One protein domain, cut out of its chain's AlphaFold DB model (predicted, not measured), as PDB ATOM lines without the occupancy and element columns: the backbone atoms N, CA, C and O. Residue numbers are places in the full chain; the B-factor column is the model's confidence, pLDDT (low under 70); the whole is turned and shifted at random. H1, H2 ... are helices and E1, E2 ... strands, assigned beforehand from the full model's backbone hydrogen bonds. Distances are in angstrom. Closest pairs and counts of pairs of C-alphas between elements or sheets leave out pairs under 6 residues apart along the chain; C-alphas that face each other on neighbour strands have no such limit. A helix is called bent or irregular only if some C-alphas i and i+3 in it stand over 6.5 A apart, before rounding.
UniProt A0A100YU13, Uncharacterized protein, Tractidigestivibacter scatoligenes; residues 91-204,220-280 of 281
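AT A GLANCE: This is residues 91 to 204 and 220 to 280 of the 281 residues of an uncharacterized protein of Tractidigestivibacter scatoligenes (UniProt A0A100YU13). A long helical hairpin, H1 and the bent H2, makes the long axis; H3 packs along H2a near the hairpin's turn, with H2a between H1 and H3. A small strand hairpin, E1 and E2, and short H4 sit beside that turn; residues 91 to 100 of H1 stick out at the far end. The 175 printed residues run H1 H2 H3 E1 E2 H4, E1 and E2 an antiparallel sheet; the class is mostly helix. The whole is extended, radius of gyration of the C-alphas 25.2 A, spanning 80 by 40 by 28 A.

IN THESE COORDINATES: H1, residues 91 to 145, begins with C-alpha 91 at (-68.796, 5.973, -30.281), is 77.8 A long and has a kink of 25 degrees near residue 134. H2, residues 149 to 200, was assigned as one helix by its hydrogen bonds but is bent, C-alphas 168 and 171 being 6.7 A apart; its arms are H2a, 149 to 168, 28.4 A, and H2b, 171 to 200, 42.2 A. H3, residues 221 to 248, 42.4 A, is only just irregular: C-alphas 221 and 224 are 6.6 A apart. E1 is 262 to 264, E2 267 to 269, and H4 273 to 277, ending with C-alpha 277 at (-23.695, 24.600, 13.047).

HOW THE PARTS SIT: H1, with residues 126 to 144 alone, touches H2a in a hairpin, closest C-alphas Gly 136 and Cys 156, 3.7 A. H2a touches H3, closest C-alphas Gly 157 and Gly 238, 3.8 A, at a shallow tilt of 21 degrees, opposite ways. N 267 and O 264 are within hydrogen-bond range, 3.1 A. Every O i to N i+4 pair is within range in H2a, H2b and H4, against 48 of 51 in H1 and 22 of 24 in H3.

THE WHOLE: Residues 205 to 219 are not printed, a gap of 35.3 A between C-alphas 204 and 220. H3 to E1 is a long link. Residues 261 to 280 are among those with pLDDT under 70.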
ATOM      1  N   ILE A  91     -68.987   6.698 -31.542       81.56
ATOM      2  CA  ILE A  91     -68.796   5.973 -30.281       81.56
ATOM      3  C   ILE A  91     -67.306   5.792 -29.994       81.56
ATOM      4  O   ILE A  91     -66.867   6.146 -28.908       81.56
ATOM      5  N   LEU A  92     -66.508   5.298 -30.946       79.62
ATOM      6  CA  LEU A  92     -65.056   5.149 -30.780       79.62
ATOM      7  C   LEU A  92     -64.375   6.501 -30.567       79.62
ATOM      8  O   LEU A  92     -63.503   6.629 -29.711       79.62
ATOM      9  N   GLY A  93     -64.823   7.520 -31.301       77.88
ATOM     10  CA  GLY A  93     -64.438   8.904 -31.088       77.88
ATOM     11  C   GLY A  93     -64.749   9.325 -29.658       77.88
ATOM     12  O   GLY A  93     -63.843   9.710 -28.935       77.88
ATOM     13  N   ALA A  94     -65.995   9.208 -29.204       76.12
ATOM     14  CA  ALA A  94     -66.385   9.592 -27.850       76.12
ATOM     15  C   ALA A  94     -65.613   8.810 -26.771       76.12
ATOM     16  O   ALA A  94     -65.123   9.412 -25.819       76.12
ATOM     17  N   VAL A  95     -65.435   7.498 -26.939       82.38
ATOM     18  CA  VAL A  95     -64.676   6.635 -26.020       82.38
ATOM     19  C   VAL A  95     -63.209   7.060 -25.923       82.38
ATOM     20  O   VAL A  95     -62.631   6.936 -24.850       82.38
ATOM     21  N   ALA A  96     -62.611   7.596 -26.991       82.19
ATOM     22  CA  ALA A  96     -61.245   8.123 -26.969       82.19
ATOM     23  C   ALA A  96     -61.169   9.584 -26.475       82.19
ATOM     24  O   ALA A  96     -60.269   9.938 -25.713       82.19
ATOM     25  N   TRP A  97     -62.117  10.440 -26.868       81.00
ATOM     26  CA  TRP A  97     -62.120  11.873 -26.546       81.00
ATOM     27  C   TRP A  97     -62.525  12.163 -25.099       81.00
ATOM     28  O   TRP A  97     -61.988  13.093 -24.501       81.00
ATOM     29  N   VAL A  98     -63.428  11.373 -24.511       82.19
ATOM     30  CA  VAL A  98     -63.858  11.529 -23.110       82.19
ATOM     31  C   VAL A  98     -62.691  11.362 -22.124       82.19
ATOM     32  O   VAL A  98     -62.462  12.286 -21.341       82.19
ATOM     33  N   PRO A  99     -61.905  10.266 -22.140       85.56
ATOM     34  CA  PRO A  99     -60.753  10.125 -21.253       85.56
ATOM     35  C   PRO A  99     -59.640  11.125 -21.577       85.56
ATOM     36  O   PRO A  99     -58.970  11.588 -20.658       85.56
ATOM     37  N   LEU A 100     -59.469  11.528 -22.843       84.31
ATOM     38  CA  LEU A 100     -58.515  12.579 -23.212       84.31
ATOM     39  C   LEU A 100     -58.893  13.929 -22.576       84.31
ATOM     40  O   LEU A 100     -58.059  14.588 -21.954       84.31
ATOM     41  N   ALA A 101     -60.164  14.323 -22.685       82.75
ATOM     42  CA  ALA A 101     -60.690  15.541 -22.076       82.75
ATOM     43  C   ALA A 101     -60.633  15.478 -20.542       82.75
ATOM     44  O   ALA A 101     -60.250  16.457 -19.901       82.75
ATOM     45  N   ALA A 102     -60.950  14.319 -19.956       83.25
ATOM     46  CA  ALA A 102     -60.815  14.087 -18.522       83.25
ATOM     47  C   ALA A 102     -59.352  14.201 -18.065       83.25
ATOM     48  O   ALA A 102     -59.077  14.851 -17.060       83.25
ATOM     49  N   GLY A 103     -58.403  13.648 -18.824       88.44
ATOM     50  CA  GLY A 103     -56.970  13.766 -18.554       88.44
ATOM     51  C   GLY A 103     -56.484  15.214 -18.597       88.44
ATOM     52  O   GLY A 103     -55.788  15.656 -17.687       88.44
ATOM     53  N   LEU A 104     -56.912  15.989 -19.598       84.69
ATOM     54  CA  LEU A 104     -56.628  17.427 -19.692       84.69
ATOM     55  C   LEU A 104     -57.214  18.214 -18.509       84.69
ATOM     56  O   LEU A 104     -56.539  19.081 -17.953       84.69
ATOM     57  N   ALA A 105     -58.444  17.901 -18.093       82.25
ATOM     58  CA  ALA A 105     -59.070  18.515 -16.926       82.25
ATOM     59  C   ALA A 105     -58.334  18.164 -15.621       82.25
ATOM     60  O   ALA A 105     -58.068  19.048 -14.807       82.25
ATOM     61  N   LEU A 106     -57.948  16.900 -15.431       88.69
ATOM     62  CA  LEU A 106     -57.174  16.466 -14.265       88.69
ATOM     63  C   LEU A 106     -55.786  17.109 -14.234       88.69
ATOM     64  O   LEU A 106     -55.360  17.568 -13.179       88.69
ATOM     65  N   LEU A 107     -55.111  17.211 -15.381       89.44
ATOM     66  CA  LEU A 107     -53.830  17.908 -15.494       89.44
ATOM     67  C   LEU A 107     -53.963  19.378 -15.081       89.44
ATOM     68  O   LEU A 107     -53.133  19.894 -14.336       89.44
ATOM     69  N   ALA A 108     -55.032  20.043 -15.514       84.06
ATOM     70  CA  ALA A 108     -55.312  21.417 -15.126       84.06
ATOM     71  C   ALA A 108     -55.532  21.578 -13.614       84.06
ATOM     72  O   ALA A 108     -54.999  22.507 -12.998       84.06
ATOM     73  N   VAL A 109     -56.274  20.653 -12.999       86.19
ATOM     74  CA  VAL A 109     -56.462  20.611 -11.541       86.19
ATOM     75  C   VAL A 109     -55.138  20.335 -10.825       86.19
ATOM     76  O   VAL A 109     -54.852  20.975  -9.816       86.19
ATOM     77  N   ALA A 110     -54.297  19.446 -11.356       90.75
ATOM     78  CA  ALA A 110     -52.993  19.132 -10.783       90.75
ATOM     79  C   ALA A 110     -52.050  20.345 -10.798       90.75
ATOM     80  O   ALA A 110     -51.441  20.659  -9.777       90.75
ATOM     81  N   VAL A 111     -51.979  21.080 -11.913       87.19
ATOM     82  CA  VAL A 111     -51.199  22.329 -12.004       87.19
ATOM     83  C   VAL A 111     -51.709  23.360 -10.997       87.19
ATOM     84  O   VAL A 111     -50.915  23.988 -10.297       87.19
ATOM     85  N   TYR A 112     -53.031  23.507 -10.880       83.31
ATOM     86  CA  TYR A 112     -53.637  24.389  -9.887       83.31
ATOM     87  C   TYR A 112     -53.246  23.991  -8.455       83.31
ATOM     88  O   TYR A 112     -52.810  24.843  -7.683       83.31
ATOM     89  N   ALA A 113     -53.355  22.707  -8.108       88.38
ATOM     90  CA  ALA A 113     -52.975  22.194  -6.796       88.38
ATOM     91  C   ALA A 113     -51.486  22.430  -6.506       88.38
ATOM     92  O   ALA A 113     -51.149  22.911  -5.428       88.38
ATOM     93  N   MET A 114     -50.608  22.197  -7.487       90.44
ATOM     94  CA  MET A 114     -49.166  22.398  -7.339       90.44
ATOM     95  C   MET A 114     -48.819  23.850  -6.989       90.44
ATOM     96  O   MET A 114     -47.995  24.090  -6.107       90.44
ATOM     97  N   ILE A 115     -49.480  24.826  -7.620       84.56
ATOM     98  CA  ILE A 115     -49.292  26.249  -7.296       84.56
ATOM     99  C   ILE A 115     -49.624  26.519  -5.821       84.56
ATOM    100  O   ILE A 115     -48.864  27.197  -5.128       84.56
ATOM    101  N   TRP A 116     -50.730  25.966  -5.320       85.12
ATOM    102  CA  TRP A 116     -51.118  26.118  -3.917       85.12
ATOM    103  C   TRP A 116     -50.191  25.375  -2.956       85.12
ATOM    104  O   TRP A 116     -49.895  25.907  -1.889       85.12
ATOM    105  N   CYS A 117     -49.677  24.202  -3.332       91.44
ATOM    106  CA  CYS A 117     -48.678  23.480  -2.547       91.44
ATOM    107  C   CYS A 117     -47.385  24.288  -2.390       91.44
ATOM    108  O   CYS A 117     -46.841  24.348  -1.292       91.44
ATOM    109  N   VAL A 118     -46.920  24.953  -3.453       87.75
ATOM    110  CA  VAL A 118     -45.740  25.831  -3.386       87.75
ATOM    111  C   VAL A 118     -45.989  27.005  -2.438       87.75
ATOM    112  O   VAL A 118     -45.145  27.290  -1.592       87.75
ATOM    113  N   ILE A 119     -47.157  27.652  -2.527       87.00
ATOM    114  CA  ILE A 119     -47.533  28.724  -1.591       87.00
ATOM    115  C   ILE A 119     -47.533  28.187  -0.154       87.00
ATOM    116  O   ILE A 119     -46.911  28.784   0.719       87.00
ATOM    117  N   ALA A 120     -48.179  27.047   0.093       88.75
ATOM    118  CA  ALA A 120     -48.248  26.446   1.420       88.75
ATOM    119  C   ALA A 120     -46.856  26.111   1.979       88.75
ATOM    120  O   ALA A 120     -46.572  26.452   3.123       88.75
ATOM    121  N   ALA A 121     -45.971  25.515   1.177       90.75
ATOM    122  CA  ALA A 121     -44.610  25.177   1.593       90.75
ATOM    123  C   ALA A 121     -43.810  26.417   2.022       90.75
ATOM    124  O   ALA A 121     -43.153  26.402   3.061       90.75
ATOM    125  N   VAL A 122     -43.919  27.510   1.263       87.94
ATOM    126  CA  VAL A 122     -43.279  28.789   1.602       87.94
ATOM    127  C   VAL A 122     -43.789  29.331   2.942       87.94
ATOM    128  O   VAL A 122     -42.994  29.760   3.774       87.94
ATOM    129  N   TRP A 123     -45.101  29.267   3.183       90.62
ATOM    130  CA  TRP A 123     -45.692  29.707   4.451       90.62
ATOM    131  C   TRP A 123     -45.324  28.808   5.633       90.62
ATOM    132  O   TRP A 123     -45.151  29.311   6.738       90.62
ATOM    133  N   VAL A 124     -45.169  27.499   5.420       93.88
ATOM    134  CA  VAL A 124     -44.700  26.579   6.467       93.88
ATOM    135  C   VAL A 124     -43.302  26.973   6.933       93.88
ATOM    136  O   VAL A 124     -43.088  27.086   8.136       93.88
ATOM    137  N   VAL A 125     -42.382  27.253   6.003       91.31
ATOM    138  CA  VAL A 125     -41.022  27.706   6.340       91.31
ATOM    139  C   VAL A 125     -41.056  29.006   7.149       91.31
ATOM    140  O   VAL A 125     -40.378  29.107   8.171       91.31
ATOM    141  N   ASP A 126     -41.873  29.975   6.733       91.25
ATOM    142  CA  ASP A 126     -42.015  31.261   7.428       91.25
ATOM    143  C   ASP A 126     -42.542  31.079   8.862       91.25
ATOM    144  O   ASP A 126     -41.960  31.581   9.823       91.25
ATOM    145  N   VAL A 127     -43.588  30.263   9.036       92.38
ATOM    146  CA  VAL A 127     -44.136  29.931  10.359       92.38
ATOM    147  C   VAL A 127     -43.101  29.217  11.225       92.38
ATOM    148  O   VAL A 127     -42.979  29.535  12.407       92.38
ATOM    149  N   THR A 128     -42.323  28.286  10.668       91.62
ATOM    150  CA  THR A 128     -41.249  27.618  11.412       91.62
ATOM    151  C   THR A 128     -40.214  28.622  11.918       91.62
ATOM    152  O   THR A 128     -39.846  28.550  13.089       91.62
ATOM    153  N   LEU A 129     -39.798  29.591  11.095       91.69
ATOM    154  CA  LEU A 129     -38.880  30.657  11.515       91.69
ATOM    155  C   LEU A 129     -39.463  31.498  12.655       91.69
ATOM    156  O   LEU A 129     -38.767  31.766  13.632       91.69
ATOM    157  N   LEU A 130     -40.746  31.861  12.583       92.19
ATOM    158  CA  LEU A 130     -41.421  32.607  13.652       92.19
ATOM    159  C   LEU A 130     -41.474  31.814  14.969       92.19
ATOM    160  O   LEU A 130     -41.229  32.368  16.043       92.19
ATOM    161  N   LEU A 131     -41.740  30.507  14.896       92.00
ATOM    162  CA  LEU A 131     -41.784  29.628  16.067       92.00
ATOM    163  C   LEU A 131     -40.415  29.472  16.745       92.00
ATOM    164  O   LEU A 131     -40.372  29.290  17.964       92.00
ATOM    165  N   MET A 132     -39.303  29.619  16.010       89.38
ATOM    166  CA  MET A 132     -37.955  29.576  16.597       89.38
ATOM    167  C   MET A 132     -37.736  30.647  17.670       89.38
ATOM    168  O   MET A 132     -36.976  30.415  18.607       89.38
ATOM    169  N   GLY A 133     -38.443  31.780  17.608       89.81
ATOM    170  CA  GLY A 133     -38.391  32.790  18.668       89.81
ATOM    171  C   GLY A 133     -38.936  32.259  19.998       89.81
ATOM    172  O   GLY A 133     -38.313  32.435  21.041       89.81
ATOM    173  N   GLY A 134     -40.066  31.545  19.956       89.56
ATOM    174  CA  GLY A 134     -40.660  30.915  21.137       89.56
ATOM    175  C   GLY A 134     -39.798  29.779  21.692       89.56
ATOM    176  O   GLY A 134     -39.589  29.703  22.901       89.56
ATOM    177  N   VAL A 135     -39.234  28.949  20.808       88.75
ATOM    178  CA  VAL A 135     -38.285  27.888  21.190       88.75
ATOM    179  C   VAL A 135     -37.037  28.481  21.850       88.75
ATOM    180  O   VAL A 135     -36.593  27.977  22.878       88.75
ATOM    181  N   GLY A 136     -36.510  29.589  21.322       88.25
ATOM    182  CA  GLY A 136     -35.376  30.302  21.911       88.25
ATOM    183  C   GLY A 136     -35.661  30.822  23.324       88.25
ATOM    184  O   GLY A 136     -34.834  30.656  24.218       88.25
ATOM    185  N   ILE A 137     -36.849  31.390  23.558       90.19
ATOM    186  CA  ILE A 137     -37.264  31.846  24.895       90.19
ATOM    187  C   ILE A 137     -37.401  30.662  25.861       90.19
ATOM    188  O   ILE A 137     -36.943  30.747  26.999       90.19
ATOM    189  N   ALA A 138     -37.984  29.545  25.419       88.50
ATOM    190  CA  ALA A 138     -38.077  28.339  26.240       88.50
ATOM    191  C   ALA A 138     -36.682  27.793  26.607       88.50
ATOM    192  O   ALA A 138     -36.440  27.450  27.761       88.50
ATOM    193  N   ALA A 139     -35.741  27.808  25.656       86.00
ATOM    194  CA  ALA A 139     -34.349  27.429  25.891       86.00
ATOM    195  C   ALA A 139     -33.628  28.349  26.886       86.00
ATOM    196  O   ALA A 139     -32.799  27.877  27.663       86.00
ATOM    197  N   LEU A 140     -33.959  29.644  26.909       87.56
ATOM    198  CA  LEU A 140     -33.460  30.559  27.935       87.56
ATOM    199  C   LEU A 140     -33.965  30.167  29.322       87.56
ATOM    200  O   LEU A 140     -33.166  30.090  30.249       87.56
ATOM    201  N   VAL A 141     -35.271  29.929  29.466       90.12
ATOM    202  CA  VAL A 141     -35.872  29.558  30.756       90.12
ATOM    203  C   VAL A 141     -35.243  28.273  31.287       90.12
ATOM    204  O   VAL A 141     -34.795  28.261  32.430       90.12
ATOM    205  N   GLU A 142     -35.121  27.248  30.444       85.19
ATOM    206  CA  GLU A 142     -34.504  25.971  30.821       85.19
ATOM    207  C   GLU A 142     -33.011  26.123  31.153       85.19
ATOM    208  O   GLU A 142     -32.507  25.577  32.131       85.19
ATOM    209  N   GLY A 143     -32.279  26.926  30.377       85.19
ATOM    210  CA  GLY A 143     -30.872  27.195  30.665       85.19
ATOM    211  C   GLY A 143     -30.667  27.908  32.005       85.19
ATOM    212  O   GLY A 143     -29.683  27.647  32.699       85.19
ATOM    213  N   LEU A 144     -31.598  28.781  32.399       88.06
ATOM    214  CA  LEU A 144     -31.566  29.465  33.692       88.06
ATOM    215  C   LEU A 144     -31.911  28.526  34.856       88.06
ATOM    216  O   LEU A 144     -31.266  28.615  35.900       88.06
ATOM    217  N   THR A 145     -32.882  27.620  34.697       88.50
ATOM    218  CA  THR A 145     -33.270  26.655  35.743       88.50
ATOM    219  C   THR A 145     -32.220  25.565  35.949       88.50
ATOM    220  O   THR A 145     -31.964  25.174  37.085       88.50
ATOM    221  N   ALA A 146     -31.570  25.114  34.876       84.00
ATOM    222  CA  ALA A 146     -30.550  24.067  34.911       84.00
ATOM    223  C   ALA A 146     -29.135  24.575  35.262       84.00
ATOM    224  O   ALA A 146     -28.194  23.787  35.329       84.00
ATOM    225  N   GLY A 147     -28.952  25.884  35.476       84.38
ATOM    226  CA  GLY A 147     -27.651  26.481  35.807       84.38
ATOM    227  C   GLY A 147     -26.681  26.616  34.622       84.38
ATOM    228  O   GLY A 147     -25.535  27.018  34.812       84.38
ATOM    229  N   VAL A 148     -27.137  26.343  33.395       84.81
ATOM    230  CA  VAL A 148     -26.389  26.491  32.130       84.81
ATOM    231  C   VAL A 148     -26.834  27.749  31.369       84.81
ATOM    232  O   VAL A 148     -27.184  27.728  30.187       84.81
ATOM    233  N   SER A 149     -26.818  28.883  32.073       86.06
ATOM    234  CA  SER A 149     -27.380  30.161  31.609       86.06
ATOM    235  C   SER A 149     -26.760  30.669  30.303       86.06
ATOM    236  O   SER A 149     -27.475  31.175  29.442       86.06
ATOM    237  N   LEU A 150     -25.452  30.479  30.116       84.81
ATOM    238  CA  LEU A 150     -24.729  30.856  28.895       84.81
ATOM    239  C   LEU A 150     -25.264  30.137  27.646       84.81
ATOM    240  O   LEU A 150     -25.447  30.784  26.612       84.81
ATOM    241  N   THR A 151     -25.566  28.837  27.739       83.69
ATOM    242  CA  THR A 151     -26.138  28.071  26.622       83.69
ATOM    243  C   THR A 151     -27.581  28.492  26.350       83.69
ATOM    244  O   THR A 151     -27.965  28.655  25.193       83.69
ATOM    245  N   GLY A 152     -28.374  28.741  27.399       84.81
ATOM    246  CA  GLY A 152     -29.747  29.237  27.257       84.81
ATOM    247  C   GLY A 152     -29.822  30.603  26.563       84.81
ATOM    248  O   GLY A 152     -30.622  30.789  25.646       84.81
ATOM    249  N   ILE A 153     -28.948  31.546  26.938       88.62
ATOM    250  CA  ILE A 153     -28.866  32.879  26.314       88.62
ATOM    251  C   ILE A 153     -28.421  32.776  24.850       88.62
ATOM    252  O   ILE A 153     -29.007  33.437  23.992       88.62
ATOM    253  N   TYR A 154     -27.442  31.919  24.547       87.50
ATOM    254  CA  TYR A 154     -26.989  31.689  23.174       87.50
ATOM    255  C   TYR A 154     -28.109  31.119  22.289       87.50
ATOM    256  O   TYR A 154     -28.411  31.683  21.236       87.50
ATOM    257  N   SER A 155     -28.789  30.061  22.742       86.38
ATOM    258  CA  SER A 155     -29.916  29.444  22.025       86.38
ATOM    259  C   SER A 155     -31.091  30.408  21.838       86.38
ATOM    260  O   SER A 155     -31.722  30.424  20.781       86.38
ATOM    261  N   CYS A 156     -31.353  31.267  22.826       90.50
ATOM    262  CA  CYS A 156     -32.342  32.336  22.719       90.50
ATOM    263  C   CYS A 156     -31.953  33.385  21.676       90.50
ATOM    264  O   CYS A 156     -32.780  33.759  20.844       90.50
ATOM    265  N   GLY A 157     -30.684  33.800  21.657       89.50
ATOM    266  CA  GLY A 157     -30.147  34.705  20.645       89.50
ATOM    267  C   GLY A 157     -30.329  34.169  19.222       89.50
ATOM    268  O   GLY A 157     -30.830  34.886  18.354       89.50
ATOM    269  N   VAL A 158     -30.014  32.889  19.001       89.44
ATOM    270  CA  VAL A 158     -30.219  32.200  17.713       89.44
ATOM    271  C   VAL A 158     -31.705  32.122  17.346       89.44
ATOM    272  O   VAL A 158     -32.079  32.458  16.222       89.44
ATOM    273  N   GLY A 159     -32.572  31.733  18.286       90.25
ATOM    274  CA  GLY A 159     -34.016  31.652  18.054       90.25
ATOM    275  C   GLY A 159     -34.642  33.001  17.684       90.25
ATOM    276  O   GLY A 159     -35.433  33.086  16.743       90.25
ATOM    277  N   LEU A 160     -34.244  34.077  18.370       92.19
ATOM    278  CA  LEU A 160     -34.690  35.442  18.072       92.19
ATOM    279  C   LEU A 160     -34.143  35.957  16.738       92.19
ATOM    280  O   LEU A 160     -34.881  36.608  16.002       92.19
ATOM    281  N   LEU A 161     -32.896  35.634  16.382       92.12
ATOM    282  CA  LEU A 161     -32.341  35.950  15.062       92.12
ATOM    283  C   LEU A 161     -33.164  35.308  13.939       92.12
ATOM    284  O   LEU A 161     -33.576  36.002  13.010       92.12
ATOM    285  N   LEU A 162     -33.449  34.007  14.044       92.31
ATOM    286  CA  LEU A 162     -34.253  33.280  13.056       92.31
ATOM    287  C   LEU A 162     -35.691  33.810  12.985       92.31
ATOM    288  O   LEU A 162     -36.229  33.985  11.891       92.31
ATOM    289  N   CYS A 163     -36.288  34.144  14.130       93.75
ATOM    290  CA  CYS A 163     -37.606  34.773  14.187       93.75
ATOM    291  C   CYS A 163     -37.615  36.151  13.515       93.75
ATOM    292  O   CYS A 163     -38.496  36.434  12.705       93.75
ATOM    293  N   GLY A 164     -36.600  36.983  13.767       91.44
ATOM    294  CA  GLY A 164     -36.431  38.270  13.093       91.44
ATOM    295  C   GLY A 164     -36.326  38.124  11.572       91.44
ATOM    296  O   GLY A 164     -36.961  38.883  10.841       91.44
ATOM    297  N   VAL A 165     -35.608  37.104  11.086       92.62
ATOM    298  CA  VAL A 165     -35.560  36.764   9.652       92.62
ATOM    299  C   VAL A 165     -36.944  36.363   9.128       92.62
ATOM    300  O   VAL A 165     -37.351  36.874   8.087       92.62
ATOM    301  N   GLY A 166     -37.702  35.532   9.851       92.31
ATOM    302  CA  GLY A 166     -39.086  35.190   9.491       92.31
ATOM    303  C   GLY A 166     -39.988  36.427   9.369       92.31
ATOM    304  O   GLY A 166     -40.625  36.647   8.342       92.31
ATOM    305  N   ILE A 167     -39.958  37.332  10.355       92.38
ATOM    306  CA  ILE A 167     -40.739  38.584  10.315       92.38
ATOM    307  C   ILE A 167     -40.344  39.452   9.104       92.38
ATOM    308  O   ILE A 167     -41.208  40.084   8.491       92.38
ATOM    309  N   ALA A 168     -39.060  39.483   8.729       91.00
ATOM    310  CA  ALA A 168     -38.590  40.214   7.551       91.00
ATOM    311  C   ALA A 168     -39.025  39.573   6.221       91.00
ATOM    312  O   ALA A 168     -39.209  40.291   5.234       91.00
ATOM    313  N   LEU A 169     -39.185  38.246   6.177       89.75
ATOM    314  CA  LEU A 169     -39.593  37.499   4.984       89.75
ATOM    315  C   LEU A 169     -41.106  37.523   4.757       89.75
ATOM    316  O   LEU A 169     -41.535  37.550   3.600       89.75
ATOM    317  N   MET A 170     -41.913  37.605   5.818       87.62
ATOM    318  CA  MET A 170     -43.379  37.622   5.747       87.62
ATOM    319  C   MET A 170     -43.948  38.593   4.679       87.62
ATOM    320  O   MET A 170     -44.805  38.178   3.888       87.62
ATOM    321  N   PRO A 171     -43.480  39.859   4.543       84.19
ATOM    322  CA  PRO A 171     -43.942  40.762   3.489       84.19
ATOM    323  C   PRO A 171     -43.608  40.258   2.076       84.19
ATOM    324  O   PRO A 171     -44.446  40.331   1.177       84.19
ATOM    325  N   VAL A 172     -42.402  39.722   1.877       83.38
ATOM    326  CA  VAL A 172     -41.942  39.189   0.584       83.38
ATOM    327  C   VAL A 172     -42.779  37.974   0.186       83.38
ATOM    328  O   VAL A 172     -43.269  37.897  -0.943       83.38
ATOM    329  N   MET A 173     -43.035  37.062   1.125       83.31
ATOM    330  CA  MET A 173     -43.831  35.856   0.874       83.31
ATOM    331  C   MET A 173     -45.281  36.182   0.539       83.31
ATOM    332  O   MET A 173     -45.881  35.583  -0.361       83.31
ATOM    333  N   ALA A 174     -45.843  37.182   1.202       81.56
ATOM    334  CA  ALA A 174     -47.187  37.649   0.930       81.56
ATOM    335  C   ALA A 174     -47.301  38.399  -0.419       81.56
ATOM    336  O   ALA A 174     -48.322  38.251  -1.101       81.56
ATOM    337  N   MET A 175     -46.258  39.108  -0.878       79.88
ATOM    338  CA  MET A 175     -46.193  39.627  -2.255       79.88
ATOM    339  C   MET A 175     -46.177  38.504  -3.292       79.88
ATOM    340  O   MET A 175     -46.985  38.520  -4.226       79.88
ATOM    341  N   CYS A 176     -45.278  37.528  -3.124       78.94
ATOM    342  CA  CYS A 176     -45.157  36.376  -4.013       78.94
ATOM    343  C   CYS A 176     -46.488  35.620  -4.091       78.94
ATOM    344  O   CYS A 176     -47.018  35.415  -5.183       78.94
ATOM    345  N   SER A 177     -47.101  35.325  -2.941       81.62
ATOM    346  CA  SER A 177     -48.423  34.689  -2.854       81.62
ATOM    347  C   SER A 177     -49.493  35.490  -3.603       81.62
ATOM    348  O   SER A 177     -50.315  34.921  -4.318       81.62
ATOM    349  N   GLY A 178     -49.461  36.824  -3.506       77.19
ATOM    350  CA  GLY A 178     -50.364  37.705  -4.244       77.19
ATOM    351  C   GLY A 178     -50.176  37.647  -5.766       77.19
ATOM    352  O   GLY A 178     -51.161  37.661  -6.509       77.19
ATOM    353  N   GLN A 179     -48.936  37.558  -6.254       79.94
ATOM    354  CA  GLN A 179     -48.647  37.391  -7.684       79.94
ATOM    355  C   GLN A 179     -49.072  36.009  -8.190       79.94
ATOM    356  O   GLN A 179     -49.745  35.922  -9.220       79.94
ATOM    357  N   LEU A 180     -48.759  34.950  -7.441       80.19
ATOM    358  CA  LEU A 180     -49.181  33.584  -7.740       80.19
ATOM    359  C   LEU A 180     -50.710  33.471  -7.766       80.19
ATOM    360  O   LEU A 180     -51.257  32.981  -8.747       80.19
ATOM    361  N   ALA A 181     -51.425  34.041  -6.793       79.25
ATOM    362  CA  ALA A 181     -52.889  34.067  -6.795       79.25
ATOM    363  C   ALA A 181     -53.472  34.786  -8.028       79.25
ATOM    364  O   ALA A 181     -54.480  34.354  -8.596       79.25
ATOM    365  N   ARG A 182     -52.825  35.862  -8.503       78.25
ATOM    366  CA  ARG A 182     -53.219  36.547  -9.749       78.25
ATOM    367  C   ARG A 182     -52.979  35.675 -10.981       78.25
ATOM    368  O   ARG A 182     -53.821  35.674 -11.882       78.25
ATOM    369  N   LEU A 183     -51.858  34.954 -11.036       79.69
ATOM    370  CA  LEU A 183     -51.559  34.000 -12.108       79.69
ATOM    371  C   LEU A 183     -52.575  32.857 -12.113       79.69
ATOM    372  O   LEU A 183     -53.156  32.574 -13.157       79.69
ATOM    373  N   THR A 184     -52.898  32.309 -10.944       82.19
ATOM    374  CA  THR A 184     -53.946  31.302 -10.760       82.19
ATOM    375  C   THR A 184     -55.303  31.806 -11.247       82.19
ATOM    376  O   THR A 184     -55.988  31.117 -11.997       82.19
ATOM    377  N   GLY A 185     -55.682  33.045 -10.915       78.00
ATOM    378  CA  GLY A 185     -56.921  33.653 -11.409       78.00
ATOM    379  C   GLY A 185     -56.937  33.882 -12.928       78.00
ATOM    380  O   GLY A 185     -57.995  33.827 -13.558       78.00
ATOM    381  N   LYS A 186     -55.786  34.134 -13.563       80.25
ATOM    382  CA  LYS A 186     -55.674  34.174 -15.036       80.25
ATOM    383  C   LYS A 186     -55.806  32.775 -15.636       80.25
ATOM    384  O   LYS A 186     -56.574  32.606 -16.577       80.25
ATOM    385  N   TYR A 187     -55.128  31.790 -15.057       79.19
ATOM    386  CA  TYR A 187     -55.169  30.397 -15.491       79.19
ATOM    387  C   TYR A 187     -56.579  29.800 -15.385       79.19
ATOM    388  O   TYR A 187     -57.093  29.257 -16.357       79.19
ATOM    389  N   ALA A 188     -57.264  30.010 -14.259       79.44
ATOM    390  CA  ALA A 188     -58.646  29.575 -14.058       79.44
ATOM    391  C   ALA A 188     -59.619  30.233 -15.055       79.44
ATOM    392  O   ALA A 188     -60.525  29.575 -15.560       79.44
ATOM    393  N   ARG A 189     -59.422  31.519 -15.386       78.19
ATOM    394  CA  ARG A 189     -60.217  32.203 -16.424       78.19
ATOM    395  C   ARG A 189     -59.949  31.643 -17.815       78.19
ATOM    396  O   ARG A 189     -60.901  31.440 -18.559       78.19
ATOM    397  N   TRP A 190     -58.689  31.375 -18.148       77.69
ATOM    398  CA  TRP A 190     -58.312  30.757 -19.417       77.69
ATOM    399  C   TRP A 190     -58.922  29.352 -19.562       77.69
ATOM    400  O   TRP A 190     -59.539  29.062 -20.583       77.69
ATOM    401  N   LEU A 191     -58.869  28.538 -18.501       77.56
ATOM    402  CA  LEU A 191     -59.532  27.231 -18.426       77.56
ATOM    403  C   LEU A 191     -61.045  27.334 -18.587       77.56
ATOM    404  O   LEU A 191     -61.623  26.641 -19.421       77.56
ATOM    405  N   LYS A 192     -61.692  28.224 -17.823       76.06
ATOM    406  CA  LYS A 192     -63.135  28.462 -17.931       76.06
ATOM    407  C   LYS A 192     -63.500  28.861 -19.354       76.06
ATOM    408  O   LYS A 192     -64.465  28.347 -19.890       76.06
ATOM    409  N   HIS A 193     -62.732  29.745 -19.974       70.62
ATOM    410  CA  HIS A 193     -62.974  30.180 -21.339       70.62
ATOM    411  C   HIS A 193     -62.812  29.039 -22.350       70.62
ATOM    412  O   HIS A 193     -63.658  28.900 -23.223       70.62
ATOM    413  N   PHE A 194     -61.801  28.178 -22.204       72.81
ATOM    414  CA  PHE A 194     -61.619  27.009 -23.068       72.81
ATOM    415  C   PHE A 194     -62.778  26.007 -22.928       72.81
ATOM    416  O   PHE A 194     -63.378  25.621 -23.925       72.81
ATOM    417  N   PHE A 195     -63.167  25.651 -21.700       69.56
ATOM    418  CA  PHE A 195     -64.231  24.666 -21.460       69.56
ATOM    419  C   PHE A 195     -65.649  25.221 -21.678       69.56
ATOM    420  O   PHE A 195     -66.488  24.541 -22.263       69.56
ATOM    421  N   VAL A 196     -65.942  26.455 -21.252       64.25
ATOM    422  CA  VAL A 196     -67.277  27.069 -21.402       64.25
ATOM    423  C   VAL A 196     -67.545  27.472 -22.847       64.25
ATOM    424  O   VAL A 196     -68.665  27.281 -23.312       64.25
ATOM    425  N   ARG A 197     -66.542  27.961 -23.590       59.66
ATOM    426  CA  ARG A 197     -66.706  28.226 -25.027       59.66
ATOM    427  C   ARG A 197     -67.006  26.944 -25.798       59.66
ATOM    428  O   ARG A 197     -67.879  26.953 -26.658       59.66
ATOM    429  N   VAL A 198     -66.334  25.846 -25.451       60.81
ATOM    430  CA  VAL A 198     -66.583  24.520 -26.042       60.81
ATOM    431  C   VAL A 198     -67.967  23.976 -25.659       60.81
ATOM    432  O   VAL A 198     -68.588  23.299 -26.469       60.81
ATOM    433  N   ALA A 199     -68.483  24.297 -24.466       57.84
ATOM    434  CA  ALA A 199     -69.760  23.770 -23.979       57.84
ATOM    435  C   ALA A 199     -71.009  24.603 -24.337       57.84
ATOM    436  O   ALA A 199     -72.102  24.037 -24.361       57.84
ATOM    437  N   ARG A 200     -70.907  25.927 -24.551       52.75
ATOM    438  CA  ARG A 200     -72.095  26.808 -24.643       52.75
ATOM    439  C   ARG A 200     -72.238  27.671 -25.896       52.75
ATOM    440  O   ARG A 200     -73.312  28.239 -26.067       52.75
ATOM    441  N   GLY A 201     -71.240  27.769 -26.777       54.50
ATOM    442  CA  GLY A 201     -71.301  28.757 -27.865       54.50
ATOM    443  C   GLY A 201     -71.396  30.204 -27.341       54.50
ATOM    444  O   GLY A 201     -71.467  30.437 -26.137       54.50
ATOM    445  N   ASP A 202     -71.360  31.178 -28.246       51.50
ATOM    446  CA  ASP A 202     -71.032  32.612 -28.058       51.50
ATOM    447  C   ASP A 202     -71.831  33.453 -27.020       51.50
ATOM    448  O   ASP A 202     -71.668  34.665 -26.946       51.50
ATOM    449  N   GLN A 203     -72.697  32.872 -26.185       50.53
ATOM    450  CA  GLN A 203     -73.619  33.616 -25.306       50.53
ATOM    451  C   GLN A 203     -73.092  33.920 -23.886       50.53
ATOM    452  O   GLN A 203     -73.832  34.441 -23.054       50.53
ATOM    453  N   ALA A 204     -71.835  33.600 -23.556       53.31
ATOM    454  CA  ALA A 204     -71.344  33.663 -22.171       53.31
ATOM    455  C   ALA A 204     -70.869  35.053 -21.684       53.31
ATOM    456  O   ALA A 204     -70.593  35.202 -20.491       53.31
ATOM    457  N   ASN A 220     -52.641  48.208   2.267       66.88
ATOM    458  CA  ASN A 220     -51.684  48.134   3.373       66.88
ATOM    459  C   ASN A 220     -50.216  48.276   2.934       66.88
ATOM    460  O   ASN A 220     -49.321  47.731   3.576       66.88
ATOM    461  N   ALA A 221     -49.930  49.034   1.871       63.66
ATOM    462  CA  ALA A 221     -48.557  49.271   1.403       63.66
ATOM    463  C   ALA A 221     -47.648  49.912   2.479       63.66
ATOM    464  O   ALA A 221     -46.429  49.761   2.449       63.66
ATOM    465  N   GLY A 222     -48.241  50.590   3.470       70.38
ATOM    466  CA  GLY A 222     -47.537  51.140   4.631       70.38
ATOM    467  C   GLY A 222     -47.140  50.116   5.702       70.38
ATOM    468  O   GLY A 222     -46.364  50.458   6.587       70.38
ATOM    469  N   PHE A 223     -47.628  48.871   5.633       77.00
ATOM    470  CA  PHE A 223     -47.412  47.845   6.661       77.00
ATOM    471  C   PHE A 223     -45.996  47.248   6.647       77.00
ATOM    472  O   PHE A 223     -45.543  46.688   7.638       77.00
ATOM    473  N   TRP A 224     -45.242  47.390   5.554       80.62
ATOM    474  CA  TRP A 224     -43.963  46.677   5.415       80.62
ATOM    475  C   TRP A 224     -42.858  47.353   6.226       80.62
ATOM    476  O   TRP A 224     -42.005  46.682   6.791       80.62
ATOM    477  N   LYS A 225     -42.909  48.686   6.342       85.56
ATOM    478  CA  LYS A 225     -41.963  49.473   7.142       85.56
ATOM    479  C   LYS A 225     -41.984  49.089   8.630       85.56
ATOM    480  O   LYS A 225     -40.912  48.791   9.147       85.56
ATOM    481  N   PRO A 226     -43.140  49.048   9.325       88.38
ATOM    482  CA  PRO A 226     -43.167  48.619  10.719       88.38
ATOM    483  C   PRO A 226     -42.760  47.150  10.883       88.38
ATOM    484  O   PRO A 226     -42.022  46.856  11.815       88.38
ATOM    485  N   CYS A 227     -43.134  46.242   9.970       87.38
ATOM    486  CA  CYS A 227     -42.662  44.853  10.024       87.38
ATOM    487  C   CYS A 227     -41.139  44.745   9.923       87.38
ATOM    488  O   CYS A 227     -40.531  44.043  10.722       87.38
ATOM    489  N   LEU A 228     -40.517  45.466   8.988       89.50
ATOM    490  CA  LEU A 228     -39.061  45.473   8.835       89.50
ATOM    491  C   LEU A 228     -38.357  46.106  10.039       89.50
ATOM    492  O   LEU A 228     -37.303  45.627  10.443       89.50
ATOM    493  N   LEU A 229     -38.943  47.144  10.643       92.69
ATOM    494  CA  LEU A 229     -38.423  47.729  11.880       92.69
ATOM    495  C   LEU A 229     -38.490  46.737  13.044       92.69
ATOM    496  O   LEU A 229     -37.504  46.570  13.753       92.69
ATOM    497  N   VAL A 230     -39.621  46.050  13.224       92.94
ATOM    498  CA  VAL A 230     -39.768  45.019  14.262       92.94
ATOM    499  C   VAL A 230     -38.803  43.863  14.011       92.94
ATOM    500  O   VAL A 230     -38.103  43.457  14.933       92.94
ATOM    501  N   ALA A 231     -38.701  43.385  12.770       92.62
ATOM    502  CA  ALA A 231     -37.752  42.350  12.379       92.62
ATOM    503  C   ALA A 231     -36.307  42.744  12.705       92.62
ATOM    504  O   ALA A 231     -35.579  41.958  13.306       92.62
ATOM    505  N   LEU A 232     -35.913  43.975  12.362       94.06
ATOM    506  CA  LEU A 232     -34.586  44.513  12.653       94.06
ATOM    507  C   LEU A 232     -34.324  44.560  14.159       94.06
ATOM    508  O   LEU A 232     -33.259  44.136  14.591       94.06
ATOM    509  N   VAL A 233     -35.275  45.050  14.961       95.44
ATOM    510  CA  VAL A 233     -35.120  45.116  16.423       95.44
ATOM    511  C   VAL A 233     -34.995  43.714  17.015       95.44
ATOM    512  O   VAL A 233     -34.073  43.466  17.787       95.44
ATOM    513  N   VAL A 234     -35.871  42.782  16.634       93.25
ATOM    514  CA  VAL A 234     -35.854  41.396  17.135       93.25
ATOM    515  C   VAL A 234     -34.550  40.690  16.749       93.25
ATOM    516  O   VAL A 234     -33.901  40.089  17.607       93.25
ATOM    517  N   ALA A 235     -34.118  40.824  15.493       93.00
ATOM    518  CA  ALA A 235     -32.853  40.268  15.025       93.00
ATOM    519  C   ALA A 235     -31.646  40.917  15.720       93.00
ATOM    520  O   ALA A 235     -30.722  40.216  16.120       93.00
ATOM    521  N   ALA A 236     -31.652  42.238  15.921       92.50
ATOM    522  CA  ALA A 236     -30.574  42.940  16.613       92.50
ATOM    523  C   ALA A 236     -30.454  42.491  18.074       92.50
ATOM    524  O   ALA A 236     -29.348  42.225  18.535       92.50
ATOM    525  N   VAL A 237     -31.576  42.338  18.788       94.31
ATOM    526  CA  VAL A 237     -31.585  41.806  20.159       94.31
ATOM    527  C   VAL A 237     -31.007  40.392  20.187       94.31
ATOM    528  O   VAL A 237     -30.106  40.122  20.980       94.31
ATOM    529  N   GLY A 238     -31.457  39.509  19.289       89.31
ATOM    530  CA  GLY A 238     -30.923  38.148  19.191       89.31
ATOM    531  C   GLY A 238     -29.420  38.117  18.890       89.31
ATOM    532  O   GLY A 238     -28.664  37.403  19.550       89.31
ATOM    533  N   GLY A 239     -28.965  38.952  17.953       88.69
ATOM    534  CA  GLY A 239     -27.558  39.075  17.575       88.69
ATOM    535  C   GLY A 239     -26.675  39.627  18.688       88.69
ATOM    536  O   GLY A 239     -25.571  39.125  18.889       88.69
ATOM    537  N   VAL A 240     -27.161  40.605  19.455       92.62
ATOM    538  CA  VAL A 240     -26.448  41.142  20.623       92.62
ATOM    539  C   VAL A 240     -26.312  40.078  21.711       92.62
ATOM    540  O   VAL A 240     -25.213  39.892  22.228       92.62
ATOM    541  N   LEU A 241     -27.379  39.331  22.021       89.75
ATOM    542  CA  LEU A 241     -27.318  38.223  22.984       89.75
ATOM    543  C   LEU A 241     -26.316  37.148  22.540       89.75
ATOM    544  O   LEU A 241     -25.486  36.707  23.334       89.75
ATOM    545  N   MET A 242     -26.342  36.786  21.253       88.75
ATOM    546  CA  MET A 242     -25.399  35.829  20.676       88.75
ATOM    547  C   MET A 242     -23.952  36.334  20.766       88.75
ATOM    548  O   MET A 242     -23.067  35.585  21.174       88.75
ATOM    549  N   LEU A 243     -23.705  37.605  20.434       88.44
ATOM    550  CA  LEU A 243     -22.375  38.213  20.473       88.44
ATOM    551  C   LEU A 243     -21.820  38.285  21.901       88.44
ATOM    552  O   LEU A 243     -20.654  37.964  22.111       88.44
ATOM    553  N   ILE A 244     -22.648  38.653  22.883       89.06
ATOM    554  CA  ILE A 244     -22.259  38.674  24.302       89.06
ATOM    555  C   ILE A 244     -21.832  37.273  24.756       89.06
ATOM    556  O   ILE A 244     -20.773  37.129  25.369       89.06
ATOM    557  N   CYS A 245     -22.598  36.235  24.406       85.00
ATOM    558  CA  CYS A 245     -22.235  34.847  24.704       85.00
ATOM    559  C   CYS A 245     -20.951  34.407  23.990       85.00
ATOM    560  O   CYS A 245     -20.098  33.774  24.606       85.00
ATOM    561  N   LEU A 246     -20.773  34.763  22.714       82.62
ATOM    562  CA  LEU A 246     -19.553  34.435  21.973       82.62
ATOM    563  C   LEU A 246     -18.317  35.089  22.592       82.62
ATOM    564  O   LEU A 246     -17.291  34.428  22.726       82.62
ATOM    565  N   ILE A 247     -18.416  36.348  23.022       87.69
ATOM    566  CA  ILE A 247     -17.328  37.042  23.720       87.69
ATOM    567  C   ILE A 247     -17.037  36.359  25.064       87.69
ATOM    568  O   ILE A 247     -15.875  36.109  25.380       87.69
ATOM    569  N   ALA A 248     -18.073  35.993  25.827       83.62
ATOM    570  CA  ALA A 248     -17.926  35.311  27.114       83.62
ATOM    571  C   ALA A 248     -17.282  33.914  26.996       83.62
ATOM    572  O   ALA A 248     -16.583  33.482  27.909       83.62
ATOM    573  N   CYS A 249     -17.476  33.226  25.868       78.69
ATOM    574  CA  CYS A 249     -16.915  31.898  25.594       78.69
ATOM    575  C   CYS A 249     -15.653  31.923  24.711       78.69
ATOM    576  O   CYS A 249     -15.227  30.877  24.221       78.69
ATOM    577  N   GLY A 250     -15.058  33.096  24.462       79.81
ATOM    578  CA  GLY A 250     -13.838  33.213  23.653       79.81
ATOM    579  C   GLY A 250     -14.003  32.737  22.204       79.81
ATOM    580  O   GLY A 250     -13.081  32.154  21.643       79.81
ATOM    581  N   PHE A 251     -15.181  32.954  21.610       77.88
ATOM    582  CA  PHE A 251     -15.570  32.523  20.259       77.88
ATOM    583  C   PHE A 251     -15.566  31.004  20.023       77.88
ATOM    584  O   PHE A 251     -15.607  30.564  18.874       77.88
ATOM    585  N   ASN A 252     -15.577  30.189  21.082       76.06
ATOM    586  CA  ASN A 252     -15.685  28.738  20.961       76.06
ATOM    587  C   ASN A 252     -17.066  28.239  21.433       76.06
ATOM    588  O   ASN A 252     -17.212  27.845  22.586       76.06
ATOM    589  N   PRO A 253     -18.097  28.204  20.567       67.19
ATOM    590  CA  PRO A 253     -19.440  27.776  20.969       67.19
ATOM    591  C   PRO A 253     -19.502  26.305  21.416       67.19
ATOM    592  O   PRO A 253     -20.464  25.909  22.065       67.19
ATOM    593  N   ARG A 254     -18.472  25.492  21.127       64.69
ATOM    594  CA  ARG A 254     -18.376  24.094  21.584       64.69
ATOM    595  C   ARG A 254     -18.030  23.958  23.065       64.69
ATOM    596  O   ARG A 254     -18.145  22.865  23.604       64.69
ATOM    597  N   SER A 255     -17.588  25.032  23.723       68.25
ATOM    598  CA  SER A 255     -17.347  25.014  25.169       68.25
ATOM    599  C   SER A 255     -18.636  25.135  25.984       68.25
ATOM    600  O   SER A 255     -18.583  25.069  27.211       68.25
ATOM    601  N   LEU A 256     -19.778  25.369  25.329       71.69
ATOM    602  CA  LEU A 256     -21.066  25.493  25.993       71.69
ATOM    603  C   LEU A 256     -21.599  24.107  26.396       71.69
ATOM    604  O   LEU A 256     -21.628  23.201  25.561       71.69
ATOM    605  N   PRO A 257     -22.037  23.923  27.654       72.25
ATOM    606  CA  PRO A 257     -22.673  22.683  28.085       72.25
ATOM    607  C   PRO A 257     -24.002  22.474  27.352       72.25
ATOM    608  O   PRO A 257     -24.732  23.435  27.095       72.25
ATOM    609  N   VAL A 258     -24.314  21.218  27.031       74.50
ATOM    610  CA  VAL A 258     -25.541  20.830  26.321       74.50
ATOM    611  C   VAL A 258     -26.764  21.147  27.187       74.50
ATOM    612  O   VAL A 258     -26.765  20.870  28.388       74.50
ATOM    613  N   LEU A 259     -27.793  21.753  26.587       68.38
ATOM    614  CA  LEU A 259     -29.062  22.010  27.271       68.38
ATOM    615  C   LEU A 259     -29.772  20.682  27.593       68.38
ATOM    616  O   LEU A 259     -29.715  19.762  26.772       68.38
ATOM    617  N   PRO A 260     -30.471  20.578  28.738       70.19
ATOM    618  CA  PRO A 260     -31.397  19.476  28.982       70.19
ATOM    619  C   PRO A 260     -32.411  19.375  27.836       70.19
ATOM    620  O   PRO A 260     -32.771  20.394  27.239       70.19
ATOM    621  N   GLU A 261     -32.880  18.165  27.515       69.00
ATOM    622  CA  GLU A 261     -33.886  18.006  26.461       69.00
ATOM    623  C   GLU A 261     -35.141  18.820  26.789       69.00
ATOM    624  O   GLU A 261     -35.787  18.619  27.821       69.00
ATOM    625  N   LEU A 262     -35.506  19.733  25.884       63.88
ATOM    626  CA  LEU A 262     -36.730  20.508  26.020       63.88
ATOM    627  C   LEU A 262     -37.923  19.601  25.731       63.88
ATOM    628  O   LEU A 262     -38.218  19.279  24.579       63.88
ATOM    629  N   HIS A 263     -38.613  19.208  26.799       60.06
ATOM    630  CA  HIS A 263     -39.852  18.445  26.739       60.06
ATOM    631  C   HIS A 263     -41.032  19.400  26.523       60.06
ATOM    632  O   HIS A 263     -41.676  19.868  27.461       60.06
ATOM    633  N   VAL A 264     -41.331  19.703  25.260       56.78
ATOM    634  CA  VAL A 264     -42.458  20.569  24.893       56.78
ATOM    635  C   VAL A 264     -43.572  19.685  24.330       56.78
ATOM    636  O   VAL A 264     -43.454  19.148  23.234       56.78
ATOM    637  N   TRP A 265     -44.653  19.495  25.099       45.28
ATOM    638  CA  TRP A 265     -45.853  18.738  24.686       45.28
ATOM    639  C   TRP A 265     -45.580  17.315  24.145       45.28
ATOM    640  O   TRP A 265     -46.192  16.879  23.176       45.28
ATOM    641  N   GLY A 266     -44.659  16.576  24.774       46.25
ATOM    642  CA  GLY A 266     -44.338  15.190  24.398       46.25
ATOM    643  C   GLY A 266     -43.380  15.044  23.210       46.25
ATOM    644  O   GLY A 266     -43.042  13.920  22.849       46.25
ATOM    645  N   VAL A 267     -42.908  16.153  22.637       49.59
ATOM    646  CA  VAL A 267     -41.813  16.172  21.663       49.59
ATOM    647  C   VAL A 267     -40.520  16.523  22.395       49.59
ATOM    648  O   VAL A 267     -40.421  17.594  22.995       49.59
ATOM    649  N   SER A 268     -39.538  15.621  22.335       57.34
ATOM    650  CA  SER A 268     -38.165  15.889  22.766       57.34
ATOM    651  C   SER A 268     -37.456  16.704  21.692       57.34
ATOM    652  O   SER A 268     -37.198  16.206  20.595       57.34
ATOM    653  N   VAL A 269     -37.152  17.969  21.984       60.47
ATOM    654  CA  VAL A 269     -36.341  18.807  21.094       60.47
ATOM    655  C   VAL A 269     -34.917  18.861  21.641       60.47
ATOM    656  O   VAL A 269     -34.622  19.606  22.576       60.47
ATOM    657  N   GLY A 270     -34.024  18.071  21.044       58.47
ATOM    658  CA  GLY A 270     -32.586  18.161  21.288       58.47
ATOM    659  C   GLY A 270     -32.003  19.389  20.589       58.47
ATOM    660  O   GLY A 270     -31.744  19.362  19.387       58.47
ATOM    661  N   LEU A 271     -31.793  20.480  21.328       61.06
ATOM    662  CA  LEU A 271     -31.125  21.692  20.835       61.06
ATOM    663  C   LEU A 271     -29.596  21.535  20.899       61.06
ATOM    664  O   LEU A 271     -28.910  22.310  21.561       61.06
ATOM    665  N   ASP A 272     -29.037  20.552  20.186       61.78
ATOM    666  CA  ASP A 272     -27.582  20.470  19.968       61.78
ATOM    667  C   ASP A 272     -27.159  21.388  18.806       61.78
ATOM    668  O   ASP A 272     -26.672  20.971  17.753       61.78
ATOM    669  N   LEU A 273     -27.417  22.687  18.970       58.28
ATOM    670  CA  LEU A 273     -27.120  23.701  17.953       58.28
ATOM    671  C   LEU A 273     -25.615  23.772  17.635       58.28
ATOM    672  O   LEU A 273     -25.247  24.129  16.517       58.28
ATOM    673  N   ALA A 274     -24.745  23.394  18.579       52.72
ATOM    674  CA  ALA A 274     -23.298  23.342  18.379       52.72
ATOM    675  C   ALA A 274     -22.887  22.238  17.387       52.72
ATOM    676  O   ALA A 274     -21.997  22.464  16.561       52.72
ATOM    677  N   HIS A 275     -23.555  21.080  17.420       55.91
ATOM    678  CA  HIS A 275     -23.375  20.018  16.430       55.91
ATOM    679  C   HIS A 275     -23.942  20.404  15.052       55.91
ATOM    680  O   HIS A 275     -23.285  20.200  14.032       55.91
ATOM    681  N   TRP A 276     -25.128  21.021  14.993       52.84
ATOM    682  CA  TRP A 276     -25.765  21.400  13.719       52.84
ATOM    683  C   TRP A 276     -25.030  22.518  12.966       52.84
ATOM    684  O   TRP A 276     -24.900  22.446  11.744       52.84
ATOM    685  N   VAL A 277     -24.488  23.520  13.668       53.81
ATOM    686  CA  VAL A 277     -23.695  24.600  13.047       53.81
ATOM    687  C   VAL A 277     -22.383  24.069  12.444       53.81
ATOM    688  O   VAL A 277     -21.912  24.609  11.447       53.81
ATOM    689  N   ALA A 278     -21.824  22.973  12.973       49.19
ATOM    690  CA  ALA A 278     -20.613  22.342  12.442       49.19
ATOM    691  C   ALA A 278     -20.826  21.562  11.130       49.19
ATOM    692  O   ALA A 278     -19.850  21.264  10.453       49.19
ATOM    693  N   HIS A 279     -22.070  21.235  10.769       47.47
ATOM    694  CA  HIS A 279     -22.392  20.569   9.502       47.47
ATOM    695  C   HIS A 279     -22.661  21.547   8.347       47.47
ATOM    696  O   HIS A 279     -22.795  21.114   7.204       47.47
ATOM    697  N   ILE A 280     -22.771  22.846   8.647       45.09
ATOM    698  CA  ILE A 280     -23.131  23.906   7.691       45.09
ATOM    699  C   ILE A 280     -21.905  24.746   7.268       45.09
ATOM    700  O   ILE A 280     -21.992  25.486   6.288       45.09
TER     701      ILE A 280